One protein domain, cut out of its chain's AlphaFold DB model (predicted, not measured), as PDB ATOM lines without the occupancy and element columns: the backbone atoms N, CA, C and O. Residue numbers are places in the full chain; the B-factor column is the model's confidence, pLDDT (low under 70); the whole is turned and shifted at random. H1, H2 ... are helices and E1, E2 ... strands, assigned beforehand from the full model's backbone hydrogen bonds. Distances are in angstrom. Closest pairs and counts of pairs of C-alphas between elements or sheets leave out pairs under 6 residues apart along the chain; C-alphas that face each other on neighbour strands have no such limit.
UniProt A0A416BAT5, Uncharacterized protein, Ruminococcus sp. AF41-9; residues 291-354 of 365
ATOM      1  N   THR A 291     -38.960   2.824  13.061       84.81
ATOM      2  CA  THR A 291     -39.773   1.703  13.571       84.81
ATOM      3  C   THR A 291     -39.585   0.396  12.791       84.81
ATOM      4  O   THR A 291     -39.877  -0.679  13.321       84.81
ATOM      5  N   ASP A 292     -39.058   0.467  11.569       85.31
ATOM      6  CA  ASP A 292     -38.786  -0.677  10.695       85.31
ATOM      7  C   ASP A 292     -37.387  -1.268  10.913       85.31
ATOM      8  O   ASP A 292     -37.098  -2.359  10.419       85.31
ATOM      9  N   ILE A 293     -36.523  -0.580  11.665       86.31
ATOM     10  CA  ILE A 293     -35.142  -0.998  11.909       86.31
ATOM     11  C   ILE A 293     -35.121  -2.188  12.872       86.31
ATOM     12  O   ILE A 293     -35.730  -2.161  13.945       86.31
ATOM     13  N   LEU A 294     -34.411  -3.246  12.479       88.25
ATOM     14  CA  LEU A 294     -34.102  -4.395  13.328       88.25
ATOM     15  C   LEU A 294     -32.761  -4.200  14.040       88.25
ATOM     16  O   LEU A 294     -32.666  -4.414  15.244       88.25
ATOM     17  N   SER A 295     -31.729  -3.806  13.294       86.62
ATOM     18  CA  SER A 295     -30.385  -3.570  13.821       86.62
ATOM     19  C   SER A 295     -29.585  -2.651  12.903       86.62
ATOM     20  O   SER A 295     -29.848  -2.579  11.703       86.62
ATOM     21  N   VAL A 296     -28.550  -2.018  13.449       85.88
ATOM     22  CA  VAL A 296     -27.588  -1.204  12.697       85.88
ATOM     23  C   VAL A 296     -26.170  -1.718  12.920       85.88
ATOM     24  O   VAL A 296     -25.859  -2.234  13.991       85.88
ATOM     25  N   VAL A 297     -25.312  -1.583  11.911       87.12
ATOM     26  CA  VAL A 297     -23.885  -1.917  12.001       87.12
ATOM     27  C   VAL A 297     -23.064  -0.664  11.738       87.12
ATOM     28  O   VAL A 297     -23.238   0.002  10.715       87.12
ATOM     29  N   TRP A 298     -22.143  -0.378  12.651       84.88
ATOM     30  CA  TRP A 298     -21.192   0.730  12.576       84.88
ATOM     31  C   TRP A 298     -19.806   0.231  12.152       84.88
ATOM     32  O   TRP A 298     -19.528  -0.969  12.159       84.88
ATOM     33  N   ASP A 299     -18.921   1.141  11.758       83.12
ATOM     34  CA  ASP A 299     -17.515   0.838  11.471       83.12
ATOM     35  C   ASP A 299     -16.615   0.722  12.708       83.12
ATOM     36  O   ASP A 299     -15.434   0.403  12.561       83.12
ATOM     37  N   CYS A 300     -17.178   0.904  13.901       75.88
ATOM     38  CA  CYS A 300     -16.511   0.770  15.189       75.88
ATOM     39  C   CYS A 300     -17.185  -0.290  16.081       75.88
ATOM     40  O   CYS A 300     -18.204  -0.887  15.724       75.88
ATOM     41  N   ALA A 301     -16.610  -0.525  17.266       77.31
ATOM     42  CA  ALA A 301     -17.229  -1.370  18.284       77.31
ATOM     43  C   ALA A 301     -18.566  -0.774  18.759       77.31
ATOM     44  O   ALA A 301     -18.797   0.426  18.610       77.31
ATOM     45  N   THR A 302     -19.438  -1.604  19.331       73.94
ATOM     46  CA  THR A 302     -20.723  -1.179  19.907       73.94
ATOM     47  C   THR A 302     -20.913  -1.759  21.306       73.94
ATOM     48  O   THR A 302     -20.334  -2.798  21.634       73.94
ATOM     49  N   ASP A 303     -21.707  -1.085  22.138       71.75
ATOM     50  CA  ASP A 303     -22.126  -1.601  23.442       71.75
ATOM     51  C   ASP A 303     -23.261  -2.642  23.314       71.75
ATOM     52  O   ASP A 303     -23.743  -2.956  22.225       71.75
ATOM     53  N   ALA A 304     -23.723  -3.180  24.448       70.31
ATOM     54  CA  ALA A 304     -24.827  -4.144  24.485       70.31
ATOM     55  C   ALA A 304     -26.179  -3.571  24.002       70.31
ATOM     56  O   ALA A 304     -27.099  -4.340  23.731       70.31
ATOM     57  N   ALA A 305     -26.305  -2.245  23.900       64.88
ATOM     58  CA  ALA A 305     -27.468  -1.553  23.358       64.88
ATOM     59  C   ALA A 305     -27.304  -1.201  21.862       64.88
ATOM     60  O   ALA A 305     -28.227  -0.649  21.265       64.88
ATOM     61  N   GLY A 306     -26.171  -1.554  21.239       64.50
ATOM     62  CA  GLY A 306     -25.885  -1.299  19.827       64.50
ATOM     63  C   GLY A 306     -25.379   0.117  19.535       64.50
ATOM     64  O   GLY A 306     -25.265   0.495  18.366       64.50
ATOM     65  N   ASN A 307     -25.055   0.899  20.565       69.94
ATOM     66  CA  ASN A 307     -24.515   2.242  20.393       69.94
ATOM     67  C   ASN A 307     -23.029   2.164  20.029       69.94
ATOM     68  O   ASN A 307     -22.307   1.395  20.669       69.94
ATOM     69  N   PRO A 308     -22.532   2.946  19.054       70.75
ATOM     70  CA  PRO A 308     -21.114   2.987  18.728       70.75
ATOM     71  C   PRO A 308     -20.277   3.431  19.933       70.75
ATOM     72  O   PRO A 308     -20.558   4.437  20.580       70.75
ATOM     73  N   THR A 309     -19.221   2.672  20.202       66.81
ATOM     74  CA  THR A 309     -18.230   2.907  21.251       66.81
ATOM     75  C   THR A 309     -16.851   3.047  20.622       66.81
ATOM     76  O   THR A 309     -16.456   2.210  19.804       66.81
ATOM     77  N   PHE A 310     -16.089   4.057  21.032       63.12
ATOM     78  CA  PHE A 310     -14.693   4.211  20.634       63.12
ATOM     79  C   PHE A 310     -13.870   4.790  21.785       63.12
ATOM     80  O   PHE A 310     -14.364   5.579  22.587       63.12
ATOM     81  N   THR A 311     -12.606   4.385  21.854       57.03
ATOM     82  CA  THR A 311     -11.628   4.957  22.779       57.03
ATOM     83  C   THR A 311     -10.883   6.053  22.030       57.03
ATOM     84  O   THR A 311     -10.283   5.781  20.994       57.03
ATOM     85  N   TYR A 312     -10.943   7.292  22.518       56.84
ATOM     86  CA  TYR A 312     -10.241   8.412  21.892       56.84
ATOM     87  C   TYR A 312      -8.718   8.207  21.978       56.84
ATOM     88  O   TYR A 312      -8.157   8.185  23.072       56.84
ATOM     89  N   ASP A 313      -8.056   8.050  20.830       57.31
ATOM     90  CA  ASP A 313      -6.617   7.763  20.700       57.31
ATOM     91  C   ASP A 313      -5.780   8.992  20.291       57.31
ATOM     92  O   ASP A 313      -4.599   8.876  19.966       57.31
ATOM     93  N   GLY A 314      -6.387  10.182  20.324       55.19
ATOM     94  CA  GLY A 314      -5.777  11.432  19.864       55.19
ATOM     95  C   GLY A 314      -6.041  11.753  18.389       55.19
ATOM     96  O   GLY A 314      -5.700  12.849  17.943       55.19
ATOM     97  N   THR A 315      -6.704  10.862  17.642       55.09
ATOM     98  CA  THR A 315      -7.245  11.144  16.309       55.09
ATOM     99  C   THR A 315      -8.773  11.214  16.331       55.09
ATOM    100  O   THR A 315      -9.449  10.410  16.965       55.09
ATOM    101  N   ALA A 316      -9.352  12.205  15.645       54.50
ATOM    102  CA  ALA A 316     -10.804  12.339  15.552       54.50
ATOM    103  C   ALA A 316     -11.381  11.209  14.679       54.50
ATOM    104  O   ALA A 316     -11.280  11.255  13.452       54.50
ATOM    105  N   HIS A 317     -11.984  10.199  15.307       60.69
ATOM    106  CA  HIS A 317     -12.754   9.170  14.617       60.69
ATOM    107  C   HIS A 317     -14.250   9.437  14.806       60.69
ATOM    108  O   HIS A 317     -14.736   9.514  15.931       60.69
ATOM    109  N   TYR A 318     -14.975   9.582  13.697       68.31
ATOM    110  CA  TYR A 318     -16.429   9.739  13.691       68.31
ATOM    111  C   TYR A 318     -17.038   8.427  13.196       68.31
ATOM    112  O   TYR A 318     -16.793   8.095  12.031       68.31
ATOM    113  N   PRO A 319     -17.802   7.695  14.033       71.69
ATOM    114  CA  PRO A 319     -18.438   6.449  13.630       71.69
ATOM    115  C   PRO A 319     -19.259   6.637  12.358       71.69
ATOM    116  O   PRO A 319     -20.091   7.543  12.264       71.69
ATOM    117  N   LYS A 320     -19.028   5.773  11.375       77.19
ATOM    118  CA  LYS A 320     -19.774   5.741  10.121       77.19
ATOM    119  C   LYS A 320     -20.721   4.559  10.133       77.19
ATOM    120  O   LYS A 320     -20.324   3.416  10.375       77.19
ATOM    121  N   LEU A 321     -21.984   4.841   9.839       81.94
ATOM    122  CA  LEU A 321     -22.977   3.805   9.615       81.94
ATOM    123  C   LEU A 321     -22.555   2.980   8.392       81.94
ATOM    124  O   LEU A 321     -22.177   3.548   7.368       81.94
ATOM    125  N   ARG A 322     -22.596   1.651   8.504       86.75
ATOM    126  CA  ARG A 322     -22.299   0.730   7.397       86.75
ATOM    127  C   ARG A 322     -23.569   0.154   6.815       86.75
ATOM    128  O   ARG A 322     -23.808   0.290   5.622       86.75
ATOM    129  N   THR A 323     -24.381  -0.485   7.648       89.62
ATOM    130  CA  THR A 323     -25.612  -1.126   7.188       89.62
ATOM    131  C   THR A 323     -26.753  -0.955   8.178       89.62
ATOM    132  O   THR A 323     -26.547  -0.869   9.390       89.62
ATOM    133  N   ILE A 324     -27.972  -0.932   7.644       87.88
ATOM    134  CA  ILE A 324     -29.214  -1.005   8.414       87.88
ATOM    135  C   ILE A 324     -29.929  -2.282   7.990       87.88
ATOM    136  O   ILE A 324     -30.288  -2.433   6.822       87.88
ATOM    137  N   SER A 325     -30.151  -3.191   8.932       89.44
ATOM    138  CA  SER A 325     -31.018  -4.348   8.726       89.44
ATOM    139  C   SER A 325     -32.428  -3.979   9.158       89.44
ATOM    140  O   SER A 325     -32.644  -3.521  10.283       89.44
ATOM    141  N   LEU A 326     -33.393  -4.187   8.274       88.81
ATOM    142  CA  LEU A 326     -34.802  -3.942   8.542       88.81
ATOM    143  C   LEU A 326     -35.497  -5.222   9.016       88.81
ATOM    144  O   LEU A 326     -35.063  -6.339   8.733       88.81
ATOM    145  N   LYS A 327     -36.616  -5.062   9.724       85.81
ATOM    146  CA  LYS A 327     -37.447  -6.172  10.222       85.81
ATOM    147  C   LYS A 327     -38.039  -7.031   9.101       85.81
ATOM    148  O   LYS A 327     -38.393  -8.178   9.345       85.81
ATOM    149  N   ASP A 328     -38.129  -6.495   7.883       81.69
ATOM    150  CA  ASP A 328     -38.574  -7.215   6.685       81.69
ATOM    151  C   ASP A 328     -37.453  -8.049   6.020       81.69
ATOM    152  O   ASP A 328     -37.670  -8.654   4.970       81.69
ATOM    153  N   GLY A 329     -36.249  -8.058   6.608       84.06
ATOM    154  CA  GLY A 329     -35.067  -8.757   6.105       84.06
ATOM    155  C   GLY A 329     -34.281  -8.000   5.030       84.06
ATOM    156  O   GLY A 329     -33.242  -8.490   4.589       84.06
ATOM    157  N   SER A 330     -34.737  -6.822   4.597       85.62
ATOM    158  CA  SER A 330     -33.980  -5.969   3.678       85.62
ATOM    159  C   SER A 330     -32.763  -5.363   4.389       85.62
ATOM    160  O   SER A 330     -32.805  -5.066   5.585       85.62
ATOM    161  N   VAL A 331     -31.675  -5.155   3.644       88.50
ATOM    162  CA  VAL A 331     -30.451  -4.521   4.150       88.50
ATOM    163  C   VAL A 331     -30.161  -3.280   3.320       88.50
ATOM    164  O   VAL A 331     -30.082  -3.357   2.095       88.50
ATOM    165  N   ILE A 332     -30.009  -2.143   3.993       86.81
ATOM    166  CA  ILE A 332     -29.594  -0.878   3.387       86.81
ATOM    167  C   ILE A 332     -28.089  -0.734   3.585       86.81
ATOM    168  O   ILE A 332     -27.615  -0.788   4.720       86.81
ATOM    169  N   ASP A 333     -27.355  -0.532   2.492       88.00
ATOM    170  CA  ASP A 333     -25.945  -0.145   2.530       88.00
ATOM    171  C   ASP A 333     -25.842   1.382   2.620       88.00
ATOM    172  O   ASP A 333     -26.256   2.096   1.708       88.00
ATOM    173  N   ALA A 334     -25.288   1.881   3.723       84.00
ATOM    174  CA  ALA A 334     -25.117   3.310   3.958       84.00
ATOM    175  C   ALA A 334     -24.046   3.944   3.053       84.00
ATOM    176  O   ALA A 334     -24.000   5.165   2.930       84.00
ATOM    177  N   ALA A 335     -23.204   3.140   2.392       81.88
ATOM    178  CA  ALA A 335     -22.288   3.616   1.359       81.88
ATOM    179  C   ALA A 335     -22.966   3.789  -0.015       81.88
ATOM    180  O   ALA A 335     -22.348   4.315  -0.943       81.88
ATOM    181  N   SER A 336     -24.223   3.352  -0.168       80.31
ATOM    182  CA  SER A 336     -24.963   3.488  -1.419       80.31
ATOM    183  C   SER A 336     -25.261   4.956  -1.730       80.31
ATOM    184  O   SER A 336     -25.997   5.627  -1.012       80.31
ATOM    185  N   ALA A 337     -24.758   5.443  -2.867       65.50
ATOM    186  CA  ALA A 337     -24.981   6.818  -3.318       65.50
ATOM    187  C   ALA A 337     -26.450   7.132  -3.669       65.50
ATOM    188  O   ALA A 337     -26.787   8.288  -3.912       65.50
ATOM    189  N   THR A 338     -27.320   6.120  -3.737       69.31
ATOM    190  CA  THR A 338     -28.737   6.276  -4.100       69.31
ATOM    191  C   THR A 338     -29.672   6.323  -2.894       69.31
ATOM    192  O   THR A 338     -30.884   6.391  -3.085       69.31
ATOM    193  N   THR A 339     -29.150   6.227  -1.668       68.62
ATOM    194  CA  THR A 339     -29.970   6.153  -0.456       68.62
ATOM    195  C   THR A 339     -29.612   7.289   0.490       68.62
ATOM    196  O   THR A 339     -28.530   7.318   1.067       68.62
ATOM    197  N   GLU A 340     -30.536   8.232   0.650       76.62
ATOM    198  CA  GLU A 340     -30.418   9.285   1.654       76.62
ATOM    199  C   GLU A 340     -30.824   8.717   3.019       76.62
ATOM    200  O   GLU A 340     -31.943   8.235   3.195       76.62
ATOM    201  N   ILE A 341     -29.895   8.729   3.974       75.25
ATOM    202  CA  ILE A 341     -30.126   8.281   5.349       75.25
ATOM    203  C   ILE A 341     -29.983   9.500   6.247       75.25
ATOM    204  O   ILE A 341     -28.900  10.078   6.347       75.25
ATOM    205  N   THR A 342     -31.069   9.873   6.917       72.88
ATOM    206  CA  THR A 342     -31.031  10.903   7.956       72.88
ATOM    207  C   THR A 342     -30.821  10.222   9.302       72.88
ATOM    208  O   THR A 342     -31.483   9.239   9.614       72.88
ATOM    209  N   TYR A 343     -29.862  10.704  10.085       68.88
ATOM    210  CA  TYR A 343     -29.684  10.325  11.482       68.88
ATOM    211  C   TYR A 343     -29.025  11.484  12.227       68.88
ATOM    212  O   TYR A 343     -28.308  12.295  11.637       68.88
ATOM    213  N   THR A 344     -29.266  11.577  13.533       64.56
ATOM    214  CA  THR A 344     -28.614  12.601  14.357       64.56
ATOM    215  C   THR A 344     -27.128  12.266  14.485       64.56
ATOM    216  O   THR A 344     -26.758  11.280  15.123       64.56
ATOM    217  N   GLN A 345     -26.271  13.077  13.864       58.25
ATOM    218  CA  GLN A 345     -24.821  12.948  13.986       58.25
ATOM    219  C   GLN A 345     -24.363  13.563  15.317       58.25
ATOM    220  O   GLN A 345     -24.806  14.653  15.681       58.25
ATOM    221  N   LEU A 346     -23.481  12.877  16.052       55.50
ATOM    222  CA  LEU A 346     -22.870  13.439  17.261       55.50
ATOM    223  C   LEU A 346     -22.100  14.715  16.900       55.50
ATOM    224  O   LEU A 346     -21.320  14.727  15.944       55.50
ATOM    225  N   THR A 347     -22.301  15.782  17.671       53.75
ATOM    226  CA  THR A 347     -21.484  16.995  17.528       53.75
ATOM    227  C   THR A 347     -20.043  16.716  17.962       53.75
ATOM    228  O   THR A 347     -19.790  15.829  18.781       53.75
ATOM    229  N   VAL A 348     -19.084  17.476  17.425       49.91
ATOM    230  CA  VAL A 348     -17.649  17.329  17.745       49.91
ATOM    231  C   VAL A 348     -17.407  17.383  19.259       49.91
ATOM    232  O   VAL A 348     -16.668  16.552  19.776       49.91
ATOM    233  N   ASP A 349     -18.113  18.268  19.968       47.56
ATOM    234  CA  ASP A 349     -18.013  18.448  21.423       47.56
ATOM    235  C   ASP A 349     -18.611  17.278  22.230       47.56
ATOM    236  O   ASP A 349     -18.217  17.025  23.369       47.56
ATOM    237  N   GLN A 350     -19.563  16.534  21.656       49.81
ATOM    238  CA  GLN A 350     -20.118  15.316  22.260       49.81
ATOM    239  C   GLN A 350     -19.219  14.097  22.014       49.81
ATOM    240  O   GLN A 350     -19.163  13.201  22.853       49.81
ATOM    241  N   ALA A 351     -18.489  14.071  20.895       47.69
ATOM    242  CA  ALA A 351     -17.547  13.004  20.566       47.69
ATOM    243  C   ALA A 351     -16.250  13.076  21.398       47.69
ATOM    244  O   ALA A 351     -15.689  12.038  21.742       47.69
ATOM    245  N   THR A 352     -15.783  14.278  21.758       44.00
ATOM    246  CA  THR A 352     -14.584  14.483  22.595       44.00
ATOM    247  C   THR A 352     -14.827  14.278  24.094       44.00
ATOM    248  O   THR A 352     -13.901  13.879  24.798       44.00
ATOM    249  N   ASN A 353     -16.057  14.470  24.587       43.09
ATOM    250  CA  ASN A 353     -16.401  14.337  26.013       43.09
ATOM    251  C   ASN A 353     -16.886  12.935  26.437       43.09
ATOM    252  O   ASN A 353     -17.158  12.708  27.616       43.09
ATOM    253  N   ALA A 354     -16.952  11.959  25.522       43.78
ATOM    254  CA  ALA A 354     -17.338  10.579  25.846       43.78
ATOM    255  C   ALA A 354     -16.387   9.882  26.851       43.78
ATOM    256  O   ALA A 354     -16.745   8.855  27.425       43.78
TER     257      ALA A 354
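AT A GLANCE: This is residues 291 to 354 of the 365 residues of an uncharacterized protein of Ruminococcus sp. AF41-9 (UniProt A0A416BAT5). With little regular structure, this domain is a small three-stranded sheet at one end, with long loops reaching to the other end, where the short helix H1 lies away from the sheet. Its 64 printed residues, 22 in named elements of mixed class, run E1, E2, E3, H1. The sheet, in that order, is an antiparallel meander, each strand neighbouring the one before. The whole is only just loose, close to compact: radius of gyration of the C-alphas 13.0 A, spans 39 by 28 by 17 A.

HOW THE PARTS SIT: E1, residues 293 to 298, and E2, residues 321 to 326, form an antiparallel hairpin at 162 degrees; N 294 and O 325 are 2.8 A apart, within hydrogen-bond range. E2 and E3, residues 331 to 333, form another at 160 degrees, with N 324 and O 332 2.9 A apart. H1, residues 348 to 354, is not on the sheet; 1 of 3 O i to N i+4 and 1 of 4 O i to N i+3 pairs are within range.

IN THESE COORDINATES: E1 spans 14.1 A from C-alpha 293 (-35.142, -0.998, 11.909), E2 14.2 A, E3 6.5 A, and H1 10.5 A to C-alpha 354 (-17.338, 10.579, 25.846).

THE WHOLE: The printed part has no cut. Links E1 to E2 and E3 to H1 are long. pLDDT is under 70 in 28 residues, including 343 to 354.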